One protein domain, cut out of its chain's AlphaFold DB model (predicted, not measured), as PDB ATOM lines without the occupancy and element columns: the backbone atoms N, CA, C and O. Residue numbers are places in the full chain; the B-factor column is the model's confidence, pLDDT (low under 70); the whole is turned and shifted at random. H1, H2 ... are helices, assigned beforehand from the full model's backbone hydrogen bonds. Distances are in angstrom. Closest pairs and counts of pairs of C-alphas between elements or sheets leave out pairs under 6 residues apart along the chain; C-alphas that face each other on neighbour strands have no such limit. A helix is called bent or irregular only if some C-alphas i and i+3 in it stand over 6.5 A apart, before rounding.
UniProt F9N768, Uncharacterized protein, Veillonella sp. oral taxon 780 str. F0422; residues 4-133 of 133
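Overview. This is residues 4 to 133 of the 133 residues of an uncharacterized protein of Veillonella sp. oral taxon 780 str. F0422 (UniProt F9N768). Eight helices form a two-layer slab, wound as a solenoid of four helix pairs set one after another, H1 with H2, H3 with H4, H5 with H6 and H7 with H8. H1, H3, H5 and H7 make one layer, and H2, H4, H6 and H8 make the other, running broadly back the other way. The printed part has 130 residues with eight named helices, H1 to H8 in chain order, and no named strand; its class is all helix. It is compact, with a radius of gyration of the C-alphas of 14.5 A, and spans 37 by 31 by 21 A.

Arrangement. The longest helix by residues, H2, residues 20 to 33, forms a helical hairpin with H1, residues 4 to 13, at a shallow tilt of 4 degrees; their closest C-alphas, Leu 7 and Cys 27, are 5.6 A apart. H2 also touches H4, residues 61 to 67, closest at the C-alphas of Asp 25 and Ser 61, 5.6 A. H1 touches H3, residues 37 to 49, the same way at 28 degrees, a shallow tilt, with the C-alphas of Ile 8 and Phe 47 closest at 7.0 A. H3 and H4 only just touch, with 3 pairs of C-alphas within 8 A, the closest Val 41 and Val 66 at 6.0 A. H3 touches H5, residues 74 to 84, the same way at a shallow tilt of 25 degrees, closest at the C-alphas of Glu 42 and Leu 77, 6.2 A. H5 forms a hairpin with H6, residues 88 to 100, its C-alphas of Ile 82 and Thr 90 closest at 6.5 A. H6 forms a hairpin with H7, residues 105 to 116, closest at the C-alphas of Lys 98 and Tyr 107, 6.0 A. H7 and H8, residues 122 to 130, form another hairpin, closest at the C-alphas of Val 115 and Arg 125, 4.6 A. H5 and H7 are near each other, while H1 and H8, for instance, are apart. Every O i to N i+4 pair is within hydrogen-bond range in H1, H2, H4, H5, H6, H7 and H8, and 6 of 9 are in H3.

Along the chain. H1 begins at C-alpha 4, (-30.761, -39.700, 40.198), and H8 ends at C-alpha 130, (-0.469, -48.965, 27.467). From first to last C-alpha H2 measures 19.9 A, H3 19.8 A, H6 19.0 A, H7 16.7 A, H5 15.5 A, H1 14.4 A, H8 12.4 A and H4 9.9 A. H3 is irregular, but only just: C-alphas 39 and 42 are 6.51 A apart.

Size, cuts and confidence. The two C-alphas farthest apart, of Glu 33 and Lys 118, are 41.0 A apart. The printed part has no cut, and the link from H3 to H4, 11 residues, is long. Mean pLDDT of the printed part is 94.3, and no printed residue is under 70.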
ATOM      1  N   LEU A   4     -32.022 -39.400  40.879       95.19
ATOM      2  CA  LEU A   4     -30.761 -39.700  40.198       95.19
ATOM      3  C   LEU A   4     -30.384 -38.652  39.150       95.19
ATOM      4  O   LEU A   4     -29.245 -38.208  39.127       95.19
ATOM      5  N   ASN A   5     -31.337 -38.240  38.311       94.75
ATOM      6  CA  ASN A   5     -31.060 -37.258  37.266       94.75
ATOM      7  C   ASN A   5     -30.663 -35.907  37.868       94.75
ATOM      8  O   ASN A   5     -29.741 -35.289  37.362       94.75
ATOM      9  N   ASN A   6     -31.302 -35.488  38.967       95.81
ATOM     10  CA  ASN A   6     -30.941 -34.241  39.646       95.81
ATOM     11  C   ASN A   6     -29.521 -34.298  40.242       95.81
ATOM     12  O   ASN A   6     -28.818 -33.295  40.245       95.81
ATOM     13  N   LEU A   7     -29.104 -35.458  40.764       97.06
ATOM     14  CA  LEU A   7     -27.756 -35.643  41.317       97.06
ATOM     15  C   LEU A   7     -26.695 -35.664  40.212       97.06
ATOM     16  O   LEU A   7     -25.643 -35.055  40.366       97.06
ATOM     17  N   ILE A   8     -26.990 -36.302  39.077       96.56
ATOM     18  CA  ILE A   8     -26.116 -36.260  37.898       96.56
ATOM     19  C   ILE A   8     -25.997 -34.832  37.362       96.56
ATOM     20  O   ILE A   8     -24.889 -34.377  37.119       96.56
ATOM     21  N   GLU A   9     -27.105 -34.102  37.252       96.31
ATOM     22  CA  GLU A   9     -27.101 -32.700  36.822       96.31
ATOM     23  C   GLU A   9     -26.288 -31.812  37.782       96.31
ATOM     24  O   GLU A   9     -25.549 -30.933  37.344       96.31
ATOM     25  N   ARG A  10     -26.360 -32.061  39.098       96.19
ATOM     26  CA  ARG A  10     -25.512 -31.374  40.086       96.19
ATOM     27  C   ARG A  10     -24.024 -31.651  39.848       96.19
ATOM     28  O   ARG A  10     -23.244 -30.710  39.912       96.19
ATOM     29  N   MET A  11     -23.640 -32.895  39.555       96.19
ATOM     30  CA  MET A  11     -22.253 -33.234  39.211       96.19
ATOM     31  C   MET A  11     -21.812 -32.578  37.895       96.19
ATOM     32  O   MET A  11     -20.713 -32.043  37.828       96.19
ATOM     33  N   GLU A  12     -22.665 -32.567  36.868       95.25
ATOM     34  CA  GLU A  12     -22.366 -31.938  35.571       95.25
ATOM     35  C   GLU A  12     -22.113 -30.439  35.677       95.25
ATOM     36  O   GLU A  12     -21.188 -29.924  35.055       95.25
ATOM     37  N   ASN A  13     -22.914 -29.735  36.478       95.19
ATOM     38  CA  ASN A  13     -22.773 -28.290  36.649       95.19
ATOM     39  C   ASN A  13     -21.459 -27.889  37.335       95.19
ATOM     40  O   ASN A  13     -21.039 -26.741  37.211       95.19
ATOM     41  N   GLU A  14     -20.822 -28.819  38.044       95.19
ATOM     42  CA  GLU A  14     -19.614 -28.578  38.833       95.19
ATOM     43  C   GLU A  14     -18.373 -29.257  38.239       95.19
ATOM     44  O   GLU A  14     -17.311 -29.200  38.843       95.19
ATOM     45  N   ILE A  15     -18.470 -29.891  37.064       92.56
ATOM     46  CA  ILE A  15     -17.407 -30.774  36.557       92.56
ATOM     47  C   ILE A  15     -16.071 -30.079  36.270       92.56
ATOM     48  O   ILE A  15     -15.016 -30.694  36.395       92.56
ATOM     49  N   ASP A  16     -16.117 -28.792  35.933       89.69
ATOM     50  CA  ASP A  16     -14.935 -27.976  35.640       89.69
ATOM     51  C   ASP A  16     -14.504 -27.110  36.842       89.69
ATOM     52  O   ASP A  16     -13.699 -26.188  36.686       89.69
ATOM     53  N   THR A  17     -15.062 -27.349  38.037       92.06
ATOM     54  CA  THR A  17     -14.753 -26.568  39.243       92.06
ATOM     55  C   THR A  17     -13.795 -27.311  40.169       92.06
ATOM     56  O   THR A  17     -13.777 -28.539  40.239       92.06
ATOM     57  N   ASP A  18     -13.011 -26.559  40.948       90.00
ATOM     58  CA  ASP A  18     -12.070 -27.130  41.928       90.00
ATOM     59  C   ASP A  18     -12.774 -27.966  43.017       90.00
ATOM     60  O   ASP A  18     -12.142 -28.779  43.692       90.00
ATOM     61  N   ASN A  19     -14.089 -27.785  43.182       91.00
ATOM     62  CA  ASN A  19     -14.903 -28.488  44.169       91.00
ATOM     63  C   ASN A  19     -15.547 -29.767  43.606       91.00
ATOM     64  O   ASN A  19     -16.282 -30.436  44.335       91.00
ATOM     65  N   PHE A  20     -15.302 -30.117  42.336       93.69
ATOM     66  CA  PHE A  20     -15.975 -31.233  41.671       93.69
ATOM     67  C   PHE A  20     -15.899 -32.536  42.471       93.69
ATOM     68  O   PHE A  20     -16.910 -33.209  42.644       93.69
ATOM     69  N   ILE A  21     -14.719 -32.872  43.001       93.25
ATOM     70  CA  ILE A  21     -14.510 -34.120  43.749       93.25
ATOM     71  C   ILE A  21     -15.381 -34.172  45.012       93.25
ATOM     72  O   ILE A  21     -16.020 -35.189  45.261       93.25
ATOM     73  N   GLU A  22     -15.475 -33.073  45.767       94.44
ATOM     74  CA  GLU A  22     -16.331 -32.992  46.961       94.44
ATOM     75  C   GLU A  22     -17.814 -33.129  46.586       94.44
ATOM     76  O   GLU A  22     -18.554 -33.900  47.197       94.44
ATOM     77  N   ILE A  23     -18.247 -32.445  45.523       95.75
ATOM     78  CA  ILE A  23     -19.628 -32.522  45.031       95.75
ATOM     79  C   ILE A  23     -19.966 -33.920  44.505       95.75
ATOM     80  O   ILE A  23     -21.079 -34.406  44.722       95.75
ATOM     81  N   MET A  24     -19.031 -34.564  43.810       96.06
ATOM     82  CA  MET A  24     -19.171 -35.930  43.324       96.06
ATOM     83  C   MET A  24     -19.346 -36.891  44.502       96.06
ATOM     84  O   MET A  24     -20.296 -37.672  44.496       96.06
ATOM     85  N   ASP A  25     -18.498 -36.799  45.528       96.12
ATOM     86  CA  ASP A  25     -18.573 -37.652  46.718       96.12
ATOM     87  C   ASP A  25     -19.923 -37.512  47.439       96.12
ATOM     88  O   ASP A  25     -20.582 -38.524  47.706       96.12
ATOM     89  N   ASP A  26     -20.392 -36.277  47.646       97.00
ATOM     90  CA  ASP A  26     -21.727 -35.987  48.185       97.00
ATOM     91  C   ASP A  26     -22.839 -36.632  47.341       97.00
ATOM     92  O   ASP A  26     -23.735 -37.309  47.856       97.00
ATOM     93  N   CYS A  27     -22.796 -36.430  46.020       97.25
ATOM     94  CA  CYS A  27     -23.827 -36.931  45.114       97.25
ATOM     95  C   CYS A  27     -23.853 -38.460  45.080       97.25
ATOM     96  O   CYS A  27     -24.935 -39.053  45.062       97.25
ATOM     97  N   ILE A  28     -22.689 -39.112  45.094       97.25
ATOM     98  CA  ILE A  28     -22.598 -40.570  45.143       97.25
ATOM     99  C   ILE A  28     -23.128 -41.105  46.471       97.25
ATOM    100  O   ILE A  28     -23.910 -42.059  46.455       97.25
ATOM    101  N   GLN A  29     -22.806 -40.470  47.600       96.94
ATOM    102  CA  GLN A  29     -23.387 -40.848  48.888       96.94
ATOM    103  C   GLN A  29     -24.924 -40.755  48.857       96.94
ATOM    104  O   GLN A  29     -25.617 -41.693  49.256       96.94
ATOM    105  N   GLU A  30     -25.484 -39.675  48.308       97.25
ATOM    106  CA  GLU A  30     -26.937 -39.526  48.184       97.25
ATOM    107  C   GLU A  30     -27.585 -40.567  47.247       97.25
ATOM    108  O   GLU A  30     -28.733 -40.983  47.476       97.25
ATOM    109  N   ILE A  31     -26.882 -40.988  46.185       96.56
ATOM    110  CA  ILE A  31     -27.312 -42.084  45.301       96.56
ATOM    111  C   ILE A  31     -27.336 -43.400  46.080       96.56
ATOM    112  O   ILE A  31     -28.317 -44.144  45.984       96.56
ATOM    113  N   GLU A  32     -26.310 -43.680  46.878       95.06
ATOM    114  CA  GLU A  32     -26.243 -44.882  47.709       95.06
ATOM    115  C   GLU A  32     -27.390 -44.953  48.715       95.06
ATOM    116  O   GLU A  32     -28.123 -45.945  48.756       95.06
ATOM    117  N   GLU A  33     -27.605 -43.873  49.465       95.75
ATOM    118  CA  GLU A  33     -28.663 -43.770  50.473       95.75
ATOM    119  C   GLU A  33     -30.069 -43.868  49.866       95.75
ATOM    120  O   GLU A  33     -31.016 -44.307  50.523       95.75
ATOM    121  N   SER A  34     -30.227 -43.498  48.593       94.12
ATOM    122  CA  SER A  34     -31.511 -43.605  47.895       94.12
ATOM    123  C   SER A  34     -31.917 -45.043  47.548       94.12
ATOM    124  O   SER A  34     -33.068 -45.273  47.174       94.12
ATOM    125  N   GLY A  35     -31.000 -46.012  47.653       92.94
ATOM    126  CA  GLY A  35     -31.297 -47.426  47.417       92.94
ATOM    127  C   GLY A  35     -31.625 -47.775  45.960       92.94
ATOM    128  O   GLY A  35     -32.223 -48.818  45.699       92.94
ATOM    129  N   ILE A  36     -31.242 -46.930  44.994       93.75
ATOM    130  CA  ILE A  36     -31.457 -47.188  43.556       93.75
ATOM    131  C   ILE A  36     -30.703 -48.447  43.098       93.75
ATOM    132  O   ILE A  36     -31.174 -49.179  42.219       93.75
ATOM    133  N   GLY A  37     -29.545 -48.708  43.710       94.50
ATOM    134  CA  GLY A  37     -28.713 -49.872  43.431       94.50
ATOM    135  C   GLY A  37     -28.135 -49.851  42.015       94.50
ATOM    136  O   GLY A  37     -27.844 -48.791  41.463       94.50
ATOM    137  N   ILE A  38     -28.024 -51.031  41.397       96.00
ATOM    138  CA  ILE A  38     -27.394 -51.213  40.079       96.00
ATOM    139  C   ILE A  38     -28.018 -50.355  38.966       96.00
ATOM    140  O   ILE A  38     -27.354 -50.020  37.990       96.00
ATOM    141  N   LYS A  39     -29.280 -49.933  39.114       95.56
ATOM    142  CA  LYS A  39     -29.953 -49.058  38.141       95.56
ATOM    143  C   LYS A  39     -29.309 -47.672  38.025       95.56
ATOM    144  O   LYS A  39     -29.571 -46.988  37.043       95.56
ATOM    145  N   ALA A  40     -28.495 -47.258  38.997       96.69
ATOM    146  CA  ALA A  40     -27.739 -46.013  38.923       96.69
ATOM    147  C   ALA A  40     -26.452 -46.139  38.092       96.69
ATOM    148  O   ALA A  40     -25.948 -45.130  37.613       96.69
ATOM    149  N   VAL A  41     -25.948 -47.358  37.874       96.94
ATOM    150  CA  VAL A  41     -24.673 -47.599  37.181       96.94
ATOM    151  C   VAL A  41     -24.710 -47.097  35.741       96.94
ATOM    152  O   VAL A  41     -23.819 -46.365  35.332       96.94
ATOM    153  N   GLU A  42     -25.736 -47.449  34.963       96.44
ATOM    154  CA  GLU A  42     -25.806 -47.021  33.560       96.44
ATOM    155  C   GLU A  42     -25.921 -45.491  33.402       96.44
ATOM    156  O   GLU A  42     -25.150 -44.936  32.622       96.44
ATOM    157  N   PRO A  43     -26.782 -44.776  34.153       96.88
ATOM    158  CA  PRO A  43     -26.801 -43.313  34.126       96.88
ATOM    159  C   PRO A  43     -25.473 -42.656  34.532       96.88
ATOM    160  O   PRO A  43     -25.094 -41.652  33.932       96.88
ATOM    161  N   LEU A  44     -24.747 -43.225  35.503       97.19
ATOM    162  CA  LEU A  44     -23.416 -42.744  35.896       97.19
ATOM    163  C   LEU A  44     -22.371 -42.976  34.797       97.19
ATOM    164  O   LEU A  44     -21.570 -42.093  34.510       97.19
ATOM    165  N   LEU A  45     -22.405 -44.132  34.131       97.38
ATOM    166  CA  LEU A  45     -21.544 -44.397  32.978       97.38
ATOM    167  C   LEU A  45     -21.853 -43.437  31.825       97.38
ATOM    168  O   LEU A  45     -20.939 -42.869  31.244       97.38
ATOM    169  N   GLN A  46     -23.132 -43.174  31.543       97.06
ATOM    170  CA  GLN A  46     -23.529 -42.180  30.541       97.06
ATOM    171  C   GLN A  46     -23.077 -40.763  30.905       97.06
ATOM    172  O   GLN A  46     -22.827 -39.963  30.008       97.06
ATOM    173  N   PHE A  47     -23.008 -40.429  32.195       96.56
ATOM    174  CA  PHE A  47     -22.416 -39.177  32.659       96.56
ATOM    175  C   PHE A  47     -20.925 -39.107  32.319       96.56
ATOM    176  O   PHE A  47     -20.505 -38.153  31.673       96.56
ATOM    177  N   ILE A  48     -20.159 -40.160  32.611       96.25
ATOM    178  CA  ILE A  48     -18.748 -40.252  32.211       96.25
ATOM    179  C   ILE A  48     -18.588 -40.164  30.681       96.25
ATOM    180  O   ILE A  48     -17.694 -39.478  30.195       96.25
ATOM    181  N   GLU A  49     -19.470 -40.807  29.903       96.31
ATOM    182  CA  GLU A  49     -19.457 -40.770  28.426       96.31
ATOM    183  C   GLU A  49     -19.548 -39.344  27.856       96.31
ATOM    184  O   GLU A  49     -19.021 -39.089  26.772       96.31
ATOM    185  N   ARG A  50     -20.203 -38.412  28.564       96.00
ATOM    186  CA  ARG A  50     -20.332 -37.004  28.141       96.00
ATOM    187  C   ARG A  50     -19.069 -36.182  28.392       96.00
ATOM    188  O   ARG A  50     -18.933 -35.100  27.828       96.00
ATOM    189  N   HIS A  51     -18.140 -36.713  29.180       95.25
ATOM    190  CA  HIS A  51     -16.935 -36.033  29.642       95.25
ATOM    191  C   HIS A  51     -15.714 -36.959  29.496       95.25
ATOM    192  O   HIS A  51     -15.113 -37.389  30.483       95.25
ATOM    193  N   PRO A  52     -15.345 -37.314  28.248       94.06
ATOM    194  CA  PRO A  52     -14.474 -38.453  27.959       94.06
ATOM    195  C   PRO A  52     -13.027 -38.324  28.461       94.06
ATOM    196  O   PRO A  52     -12.342 -39.342  28.584       94.06
ATOM    197  N   LEU A  53     -12.576 -37.100  28.743       93.88
ATOM    198  CA  LEU A  53     -11.223 -36.780  29.217       93.88
ATOM    199  C   LEU A  53     -11.199 -36.257  30.664       93.88
ATOM    200  O   LEU A  53     -10.127 -35.965  31.183       93.88
ATOM    201  N   SER A  54     -12.359 -36.113  31.313       91.88
ATOM    202  CA  SER A  54     -12.430 -35.598  32.682       91.88
ATOM    203  C   SER A  54     -11.918 -36.626  33.690       91.88
ATOM    204  O   SER A  54     -12.117 -37.835  33.535       91.88
ATOM    205  N   ASP A  55     -11.275 -36.130  34.746       88.12
ATOM    206  CA  ASP A  55     -10.822 -36.951  35.862       88.12
ATOM    207  C   ASP A  55     -11.936 -37.083  36.911       88.12
ATOM    208  O   ASP A  55     -12.392 -36.103  37.495       88.12
ATOM    209  N   PHE A  56     -12.366 -38.321  37.149       90.50
ATOM    210  CA  PHE A  56     -13.354 -38.686  38.170       90.50
ATOM    211  C   PHE A  56     -12.706 -39.365  39.389       90.50
ATOM    212  O   PHE A  56     -13.387 -40.016  40.182       90.50
ATOM    213  N   GLY A  57     -11.381 -39.257  39.521       83.81
ATOM    214  CA  GLY A  57     -10.564 -39.901  40.543       83.81
ATOM    215  C   GLY A  57     -10.225 -41.356  40.208       83.81
ATOM    216  O   GLY A  57     -11.072 -42.132  39.781       83.81
ATOM    217  N   ALA A  58      -8.991 -41.788  40.461       78.25
ATOM    218  CA  ALA A  58      -8.531 -43.141  40.131       78.25
ATOM    219  C   ALA A  58      -7.924 -43.866  41.357       78.25
ATOM    220  O   ALA A  58      -6.697 -43.925  41.478       78.25
ATOM    221  N   PRO A  59      -8.732 -44.466  42.267       80.19
ATOM    222  CA  PRO A  59     -10.199 -44.577  42.255       80.19
ATOM    223  C   PRO A  59     -10.914 -43.398  42.941       80.19
ATOM    224  O   PRO A  59     -10.478 -42.937  43.991       80.19
ATOM    225  N   GLY A  60     -12.040 -42.963  42.372       88.25
ATOM    226  CA  GLY A  60     -12.980 -42.012  42.977       88.25
ATOM    227  C   GLY A  60     -14.282 -42.666  43.456       88.25
ATOM    228  O   GLY A  60     -14.480 -43.880  43.321       88.25
ATOM    229  N   SER A  61     -15.199 -41.868  44.007       94.38
ATOM    230  CA  SER A  61     -16.464 -42.357  44.582       94.38
ATOM    231  C   SER A  61     -17.361 -43.079  43.576       94.38
ATOM    232  O   SER A  61     -17.953 -44.100  43.931       94.38
ATOM    233  N   ILE A  62     -17.400 -42.648  42.307       94.75
ATOM    234  CA  ILE A  62     -18.139 -43.364  41.248       94.75
ATOM    235  C   ILE A  62     -17.634 -44.806  41.122       94.75
ATOM    236  O   ILE A  62     -18.436 -45.742  41.096       94.75
ATOM    237  N   VAL A  63     -16.313 -44.999  41.085       93.56
ATOM    238  CA  VAL A  63     -15.683 -46.324  40.967       93.56
ATOM    239  C   VAL A  63     -16.047 -47.187  42.172       93.56
ATOM    240  O   VAL A  63     -16.505 -48.318  42.007       93.56
ATOM    241  N   HIS A  64     -15.917 -46.641  43.384       94.56
ATOM    242  CA  HIS A  64     -16.288 -47.348  44.609       94.56
ATOM    243  C   HIS A  64     -17.759 -47.767  44.630       94.56
ATOM    244  O   HIS A  64     -18.069 -48.869  45.085       94.56
ATOM    245  N   PHE A  65     -18.658 -46.929  44.113       95.81
ATOM    246  CA  PHE A  65     -20.072 -47.258  44.001       95.81
ATOM    247  C   PHE A  65     -20.323 -48.398  43.008       95.81
ATOM    248  O   PHE A  65     -20.977 -49.384  43.355       95.81
ATOM    249  N   VAL A  66     -19.807 -48.294  41.778       95.00
ATOM    250  CA  VAL A  66     -20.083 -49.293  40.732       95.00
ATOM    251  C   VAL A  66     -19.442 -50.649  41.039       95.00
ATOM    252  O   VAL A  66     -20.052 -51.685  40.769       95.00
ATOM    253  N   GLU A  67     -18.265 -50.670  41.679       93.19
ATOM    254  CA  GLU A  67     -17.568 -51.905  42.065       93.19
ATOM    255  C   GLU A  67     -18.346 -52.721  43.117       93.19
ATOM    256  O   GLU A  67     -18.166 -53.938  43.196       93.19
ATOM    257  N   LYS A  68     -19.304 -52.123  43.850       94.88
ATOM    258  CA  LYS A  68     -20.240 -52.877  44.718       94.88
ATOM    259  C   LYS A  68     -21.081 -53.893  43.939       94.88
ATOM    260  O   LYS A  68     -21.564 -54.862  44.525       94.88
ATOM    261  N   PHE A  69     -21.244 -53.687  42.631       96.00
ATOM    262  CA  PHE A  69     -21.984 -54.561  41.720       96.00
ATOM    263  C   PHE A  69     -21.068 -55.431  40.849       96.00
ATOM    264  O   PHE A  69     -21.532 -56.022  39.869       96.00
ATOM    265  N   TYR A  70     -19.782 -55.539  41.195       94.00
ATOM    266  CA  TYR A  70     -18.875 -56.482  40.549       94.00
ATOM    267  C   TYR A  70     -19.405 -57.918  40.695       94.00
ATOM    268  O   TYR A  70     -19.876 -58.324  41.762       94.00
ATOM    269  N   LYS A  71     -19.393 -58.666  39.591       91.94
ATOM    270  CA  LYS A  71     -20.026 -59.979  39.371       91.94
ATOM    271  C   LYS A  71     -21.540 -60.010  39.570       91.94
ATOM    272  O   LYS A  71     -22.132 -61.082  39.693       91.94
ATOM    273  N   GLN A  72     -22.179 -58.842  39.579       94.38
ATOM    274  CA  GLN A  72     -23.624 -58.676  39.750       94.38
ATOM    275  C   GLN A  72     -24.272 -57.902  38.590       94.38
ATOM    276  O   GLN A  72     -25.438 -57.526  38.687       94.38
ATOM    277  N   GLY A  73     -23.554 -57.699  37.478       92.62
ATOM    278  CA  GLY A  73     -24.096 -57.112  36.247       92.62
ATOM    279  C   GLY A  73     -23.553 -55.726  35.895       92.62
ATOM    280  O   GLY A  73     -24.029 -55.132  34.932       92.62
ATOM    281  N   TYR A  74     -22.563 -55.214  36.627       95.12
ATOM    282  CA  TYR A  74     -21.866 -53.972  36.275       95.12
ATOM    283  C   TYR A  74     -21.011 -54.124  35.007       95.12
ATOM    284  O   TYR A  74     -21.020 -53.252  34.141       95.12
ATOM    285  N   GLU A  75     -20.317 -55.246  34.852       94.44
ATOM    286  CA  GLU A  75     -19.385 -55.511  33.754       94.44
ATOM    287  C   GLU A  75     -20.024 -55.393  32.360       94.44
ATOM    288  O   GLU A  75     -19.477 -54.675  31.520       94.44
ATOM    289  N   PRO A  76     -21.191 -56.009  32.071       95.44
ATOM    290  CA  PRO A  76     -21.844 -55.814  30.779       95.44
ATOM    291  C   PRO A  76     -22.303 -54.366  30.545       95.44
ATOM    292  O   PRO A  76     -22.335 -53.929  29.392       95.44
ATOM    293  N   LEU A  77     -22.627 -53.604  31.601       97.25
ATOM    294  CA  LEU A  77     -22.965 -52.179  31.481       97.25
ATOM    295  C   LEU A  77     -21.728 -51.350  31.122       97.25
ATOM    296  O   LEU A  77     -21.800 -50.532  30.207       97.25
ATOM    297  N   LEU A  78     -20.587 -51.618  31.765       97.06
ATOM    298  CA  LEU A  78     -19.307 -50.987  31.436       97.06
ATOM    299  C   LEU A  78     -18.901 -51.275  29.987       97.06
ATOM    300  O   LEU A  78     -18.585 -50.356  29.238       97.06
ATOM    301  N   ILE A  79     -18.963 -52.538  29.559       96.19
ATOM    302  CA  ILE A  79     -18.636 -52.918  28.177       96.19
ATOM    303  C   ILE A  79     -19.566 -52.202  27.186       96.19
ATOM    304  O   ILE A  79     -19.120 -51.752  26.132       96.19
ATOM    305  N   SER A  80     -20.857 -52.086  27.511       97.00
ATOM    306  CA  SER A  80     -21.823 -51.375  26.667       97.00
ATOM    307  C   SER A  80     -21.524 -49.877  26.592       97.00
ATOM    308  O   SER A  80     -21.620 -49.304  25.513       97.00
ATOM    309  N   SER A  81     -21.123 -49.267  27.709       97.56
ATOM    310  CA  SER A  81     -20.691 -47.868  27.776       97.56
ATOM    311  C   SER A  81     -19.480 -47.607  26.887       97.56
ATOM    312  O   SER A  81     -19.543 -46.764  25.996       97.56
ATOM    313  N   ILE A  82     -18.437 -48.430  27.010       96.94
ATOM    314  CA  ILE A  82     -17.222 -48.315  26.195       96.94
ATOM    315  C   ILE A  82     -17.536 -48.487  24.710       96.94
ATOM    316  O   ILE A  82     -17.029 -47.747  23.880       96.94
ATOM    317  N   LYS A  83     -18.415 -49.423  24.342       95.25
ATOM    318  CA  LYS A  83     -18.826 -49.585  22.937       95.25
ATOM    319  C   LYS A  83     -19.574 -48.373  22.375       95.25
ATOM    320  O   LYS A  83     -19.569 -48.198  21.160       95.25
ATOM    321  N   ARG A  84     -20.239 -47.576  23.221       95.50
ATOM    322  CA  ARG A  84     -20.904 -46.329  22.813       95.50
ATOM    323  C   ARG A  84     -19.911 -45.178  22.705       95.50
ATOM    324  O   ARG A  84     -19.873 -44.519  21.672       95.50
ATOM    325  N   CYS A  85     -19.151 -44.937  23.768       96.12
ATOM    326  CA  CYS A  85     -18.189 -43.847  23.865       96.12
ATOM    327  C   CYS A  85     -17.054 -44.263  24.817       96.12
ATOM    328  O   CYS A  85     -17.214 -44.184  26.037       96.12
ATOM    329  N   PRO A  86     -15.916 -44.740  24.289       96.50
ATOM    330  CA  PRO A  86     -14.714 -44.959  25.082       96.50
ATOM    331  C   PRO A  86     -14.264 -43.651  25.732       96.50
ATOM    332  O   PRO A  86     -14.207 -42.619  25.068       96.50
ATOM    333  N   THR A  87     -13.915 -43.703  27.014       96.75
ATOM    334  CA  THR A  87     -13.401 -42.561  27.788       96.75
ATOM    335  C   THR A  87     -12.146 -42.970  28.541       96.75
ATOM    336  O   THR A  87     -12.007 -44.154  28.848       96.75
ATOM    337  N   MET A  88     -11.279 -42.017  28.908       95.38
ATOM    338  CA  MET A  88     -10.092 -42.281  29.743       95.38
ATOM    339  C   MET A  88     -10.456 -43.060  31.010       95.38
ATOM    340  O   MET A  88      -9.829 -44.058  31.368       95.38
ATOM    341  N   HIS A  89     -11.545 -42.651  31.655       95.25
ATOM    342  CA  HIS A  89     -11.987 -43.268  32.892       95.25
ATOM    343  C   HIS A  89     -12.557 -44.684  32.681       95.25
ATOM    344  O   HIS A  89     -12.219 -45.612  33.417       95.25
ATOM    345  N   THR A  90     -13.376 -44.902  31.644       95.88
ATOM    346  CA  THR A  90     -13.996 -46.217  31.391       95.88
ATOM    347  C   THR A  90     -12.994 -47.264  30.908       95.88
ATOM    348  O   THR A  90     -13.113 -48.427  31.299       95.88
ATOM    349  N   ILE A  91     -11.971 -46.889  30.130       96.12
ATOM    350  CA  ILE A  91     -10.900 -47.826  29.746       96.12
ATOM    351  C   ILE A  91     -10.039 -48.224  30.948       96.12
ATOM    352  O   ILE A  91      -9.672 -49.394  31.077       96.12
ATOM    353  N   TRP A  92      -9.788 -47.297  31.878       95.38
ATOM    354  CA  TRP A  92      -9.094 -47.599  33.127       95.38
ATOM    355  C   TRP A  92      -9.916 -48.556  34.000       95.38
ATOM    356  O   TRP A  92      -9.394 -49.561  34.497       95.38
ATOM    357  N   MET A  93     -11.229 -48.322  34.110       95.31
ATOM    358  CA  MET A  93     -12.159 -49.242  34.779       95.31
ATOM    359  C   MET A  93     -12.161 -50.626  34.113       95.31
ATOM    360  O   MET A  93     -12.151 -51.644  34.808       95.31
ATOM    361  N   LEU A  94     -12.117 -50.689  32.778       95.38
ATOM    362  CA  LEU A  94     -12.044 -51.950  32.036       95.38
ATOM    363  C   LEU A  94     -10.755 -52.711  32.345       95.38
ATOM    364  O   LEU A  94     -10.797 -53.923  32.547       95.38
ATOM    365  N   ASN A  95      -9.621 -52.012  32.417       94.50
ATOM    366  CA  ASN A  95      -8.342 -52.618  32.765       94.50
ATOM    367  C   ASN A  95      -8.351 -53.183  34.197       94.50
ATOM    368  O   ASN A  95      -7.835 -54.275  34.435       94.50
ATOM    369  N   ARG A  96      -9.007 -52.504  35.146       92.69
ATOM    370  CA  ARG A  96      -9.215 -53.045  36.502       92.69
ATOM    371  C   ARG A  96     -10.033 -54.326  36.495       92.69
ATOM    372  O   ARG A  96      -9.608 -55.305  37.103       92.69
ATOM    373  N   VAL A  97     -11.163 -54.338  35.782       92.75
ATOM    374  CA  VAL A  97     -11.994 -55.542  35.629       92.75
ATOM    375  C   VAL A  97     -11.178 -56.665  34.989       92.75
ATOM    376  O   VAL A  97     -11.119 -57.758  35.547       92.75
ATOM    377  N   LYS A  98     -10.461 -56.387  33.891       93.12
ATOM    378  CA  LYS A  98      -9.552 -57.338  33.231       93.12
ATOM    379  C   LYS A  98      -8.588 -57.975  34.231       93.12
ATOM    380  O   LYS A  98      -8.457 -59.193  34.251       93.12
ATOM    381  N   ASN A  99      -7.944 -57.176  35.081       90.44
ATOM    382  CA  ASN A  99      -6.962 -57.664  36.053       90.44
ATOM    383  C   ASN A  99      -7.582 -58.500  37.191       90.44
ATOM    384  O   ASN A  99      -6.863 -59.258  37.841       90.44
ATOM    385  N   GLY A 100      -8.894 -58.389  37.424       88.94
ATOM    386  CA  GLY A 100      -9.650 -59.231  38.358       88.94
ATOM    387  C   GLY A 100     -10.199 -60.530  37.752       88.94
ATOM    388  O   GLY A 100     -10.639 -61.413  38.494       88.94
ATOM    389  N   GLU A 101     -10.167 -60.675  36.423       88.38
ATOM    390  CA  GLU A 101     -10.738 -61.812  35.699       88.38
ATOM    391  C   GLU A 101      -9.684 -62.842  35.275       88.38
ATOM    392  O   GLU A 101      -8.552 -62.512  34.908       88.38
ATOM    393  N   GLN A 102     -10.083 -64.119  35.286       84.75
ATOM    394  CA  GLN A 102      -9.251 -65.221  34.785       84.75
ATOM    395  C   GLN A 102      -9.237 -65.262  33.252       84.75
ATOM    396  O   GLN A 102      -8.193 -65.484  32.642       84.75
ATOM    397  N   GLU A 103     -10.395 -65.043  32.624       87.12
ATOM    398  CA  GLU A 103     -10.544 -65.050  31.172       87.12
ATOM    399  C   GLU A 103     -10.533 -63.617  30.635       87.12
ATOM    400  O   GLU A 103     -11.543 -62.919  30.588       87.12
ATOM    401  N   GLN A 104      -9.347 -63.165  30.233       90.25
ATOM    402  CA  GLN A 104      -9.130 -61.766  29.867       90.25
ATOM    403  C   GLN A 104      -9.382 -61.462  28.382       90.25
ATOM    404  O   GLN A 104      -9.386 -60.297  27.988       90.25
ATOM    405  N   GLN A 105      -9.601 -62.487  27.549       90.19
ATOM    406  CA  GLN A 105      -9.625 -62.370  26.081       90.19
ATOM    407  C   GLN A 105     -10.641 -61.340  25.573       90.19
ATOM    408  O   GLN A 105     -10.329 -60.563  24.672       90.19
ATOM    409  N   VAL A 106     -11.830 -61.294  26.180       90.94
ATOM    410  CA  VAL A 106     -12.882 -60.331  25.818       90.94
ATOM    411  C   VAL A 106     -12.416 -58.891  26.053       90.94
ATOM    412  O   VAL A 106     -12.633 -58.028  25.206       90.94
ATOM    413  N   TYR A 107     -11.734 -58.631  27.168       92.81
ATOM    414  CA  TYR A 107     -11.243 -57.299  27.521       92.81
ATOM    415  C   TYR A 107     -10.057 -56.872  26.652       92.81
ATOM    416  O   TYR A 107     -10.007 -55.726  26.213       92.81
ATOM    417  N   PHE A 108      -9.147 -57.804  26.345       92.94
ATOM    418  CA  PHE A 108      -8.061 -57.572  25.388       92.94
ATOM    419  C   PHE A 108      -8.595 -57.190  24.005       92.94
ATOM    420  O   PHE A 108      -8.105 -56.233  23.413       92.94
ATOM    421  N   ALA A 109      -9.617 -57.893  23.507       95.25
ATOM    422  CA  ALA A 109     -10.230 -57.576  22.220       95.25
ATOM    423  C   ALA A 109     -10.833 -56.160  22.205       95.25
ATOM    424  O   ALA A 109     -10.586 -55.408  21.270       95.25
ATOM    425  N   ILE A 110     -11.542 -55.768  23.272       95.75
ATOM    426  CA  ILE A 110     -12.132 -54.424  23.387       95.75
ATOM    427  C   ILE A 110     -11.046 -53.338  23.377       95.75
ATOM    428  O   ILE A 110     -11.159 -52.376  22.622       95.75
ATOM    429  N   LEU A 111      -9.987 -53.487  24.181       96.12
ATOM    430  CA  LEU A 111      -8.878 -52.525  24.203       96.12
ATOM    431  C   LEU A 111      -8.180 -52.447  22.839       96.12
ATOM    432  O   LEU A 111      -7.891 -51.357  22.350       96.12
ATOM    433  N   ASN A 112      -7.965 -53.591  22.187       95.94
ATOM    434  CA  ASN A 112      -7.366 -53.640  20.859       95.94
ATOM    435  C   ASN A 112      -8.231 -52.932  19.801       95.94
ATOM    436  O   ASN A 112      -7.691 -52.211  18.962       95.94
ATOM    437  N   ASP A 113      -9.555 -53.091  19.848       96.50
ATOM    438  CA  ASP A 113     -10.476 -52.392  18.946       96.50
ATOM    439  C   ASP A 113     -10.403 -50.868  19.140       96.50
ATOM    440  O   ASP A 113     -10.389 -50.121  18.159       96.50
ATOM    441  N   ILE A 114     -10.282 -50.401  20.390       96.94
ATOM    442  CA  ILE A 114     -10.130 -48.975  20.722       96.94
ATOM    443  C   ILE A 114      -8.847 -48.405  20.110       96.94
ATOM    444  O   ILE A 114      -8.898 -47.397  19.408       96.94
ATOM    445  N   VAL A 115      -7.706 -49.073  20.306       96.88
ATOM    446  CA  VAL A 115      -6.397 -48.629  19.786       96.88
ATOM    447  C   VAL A 115      -6.425 -48.383  18.270       96.88
ATOM    448  O   VAL A 115      -5.854 -47.405  17.771       96.88
ATOM    449  N   HIS A 116      -7.115 -49.249  17.524       96.06
ATOM    450  CA  HIS A 116      -7.145 -49.209  16.061       96.06
ATOM    451  C   HIS A 116      -8.258 -48.323  15.480       96.06
ATOM    452  O   HIS A 116      -8.246 -48.042  14.276       96.06
ATOM    453  N   ASN A 117      -9.199 -47.852  16.300       95.56
ATOM    454  CA  ASN A 117     -10.301 -47.014  15.848       95.56
ATOM    455  C   ASN A 117      -9.904 -45.529  15.825       95.56
ATOM    456  O   ASN A 117      -9.925 -44.852  16.843       95.56
ATOM    457  N   LYS A 118      -9.588 -45.002  14.639       94.31
ATOM    458  CA  LYS A 118      -9.111 -43.618  14.444       94.31
ATOM    459  C   LYS A 118     -10.131 -42.524  14.780       94.31
ATOM    460  O   LYS A 118      -9.727 -41.367  14.834       94.31
ATOM    461  N   ASP A 119     -11.397 -42.877  14.985       95.12
ATOM    462  CA  ASP A 119     -12.442 -41.926  15.376       95.12
ATOM    463  C   ASP A 119     -12.432 -41.640  16.890       95.12
ATOM    464  O   ASP A 119     -13.082 -40.701  17.344       95.12
ATOM    465  N   ILE A 120     -11.691 -42.432  17.677       95.19
ATOM    466  CA  ILE A 120     -11.495 -42.220  19.117       95.19
ATOM    467  C   ILE A 120     -10.313 -41.274  19.343       95.19
ATOM    468  O   ILE A 120      -9.287 -41.359  18.654       95.19
ATOM    469  N   ASP A 121     -10.452 -40.417  20.357       96.56
ATOM    470  CA  ASP A 121      -9.413 -39.496  20.809       96.56
ATOM    471  C   ASP A 121      -8.050 -40.190  20.985       96.56
ATOM    472  O   ASP A 121      -7.949 -41.325  21.459       96.56
ATOM    473  N   GLU A 122      -6.981 -39.516  20.560       96.38
ATOM    474  CA  GLU A 122      -5.635 -40.078  20.583       96.38
ATOM    475  C   GLU A 122      -5.161 -40.426  22.000       96.38
ATOM    476  O   GLU A 122      -4.486 -41.442  22.164       96.38
ATOM    477  N   GLU A 123      -5.526 -39.634  23.009       96.19
ATOM    478  CA  GLU A 123      -5.135 -39.867  24.400       96.19
ATOM    479  C   GLU A 123      -5.733 -41.178  24.925       96.19
ATOM    480  O   GLU A 123      -5.011 -42.042  25.420       96.19
ATOM    481  N   ILE A 124      -7.022 -41.397  24.658       96.69
ATOM    482  CA  ILE A 124      -7.747 -42.624  25.016       96.69
ATOM    483  C   ILE A 124      -7.139 -43.842  24.311       96.69
ATOM    484  O   ILE A 124      -6.992 -44.912  24.906       96.69
ATOM    485  N   ARG A 125      -6.751 -43.702  23.037       97.31
ATOM    486  CA  ARG A 125      -6.101 -44.795  22.295       97.31
ATOM    487  C   ARG A 125      -4.716 -45.126  22.832       97.31
ATOM    488  O   ARG A 125      -4.359 -46.301  22.852       97.31
ATOM    489  N   ARG A 126      -3.939 -44.122  23.247       96.50
ATOM    490  CA  ARG A 126      -2.616 -44.329  23.854       96.50
ATOM    491  C   ARG A 126      -2.734 -45.046  25.194       96.50
ATOM    492  O   ARG A 126      -2.081 -46.062  25.378       96.50
ATOM    493  N   GLU A 127      -3.639 -44.604  26.057       95.56
ATOM    494  CA  GLU A 127      -3.886 -45.261  27.344       95.56
ATOM    495  C   GLU A 127      -4.353 -46.718  27.154       95.56
ATOM    496  O   GLU A 127      -3.861 -47.643  27.800       95.56
ATOM    497  N   ALA A 128      -5.250 -46.970  26.190       96.19
ATOM    498  CA  ALA A 128      -5.664 -48.333  25.857       96.19
ATOM    499  C   ALA A 128      -4.494 -49.199  25.351       96.19
ATOM    500  O   ALA A 128      -4.436 -50.389  25.664       96.19
ATOM    501  N   GLN A 129      -3.558 -48.618  24.593       96.25
ATOM    502  CA  GLN A 129      -2.344 -49.294  24.129       96.25
ATOM    503  C   GLN A 129      -1.391 -49.624  25.286       96.25
ATOM    504  O   GLN A 129      -0.792 -50.705  25.292       96.25
ATOM    505  N   ASP A 130      -1.283 -48.739  26.273       95.19
ATOM    506  CA  ASP A 130      -0.469 -48.965  27.467       95.19
ATOM    507  C   ASP A 130      -1.025 -50.134  28.297       95.19
ATOM    508  O   ASP A 130      -0.259 -50.956  28.794       95.19
ATOM    509  N   PHE A 131      -2.350 -50.314  28.350       93.94
ATOM    510  CA  PHE A 131      -2.980 -51.470  29.012       93.94
ATOM    511  C   PHE A 131      -2.854 -52.810  28.272       93.94
ATOM    512  O   PHE A 131      -3.167 -53.858  28.851       93.94
ATOM    513  N   LEU A 132      -2.439 -52.793  27.003       90.12
ATOM    514  CA  LEU A 132      -2.163 -53.994  26.207       90.12
ATOM    515  C   LEU A 132      -0.699 -54.451  26.291       90.12
ATOM    516  O   LEU A 132      -0.394 -55.541  25.801       90.12
ATOM    517  N   SER A 133       0.179 -53.616  26.851       82.38
ATOM    518  CA  SER A 133       1.623 -53.861  26.955       82.38
ATOM    519  C   SER A 133       1.971 -54.734  28.160       82.38
ATOM    520  O   SER A 133       2.892 -55.569  28.014       82.38
TER     521      SER A 133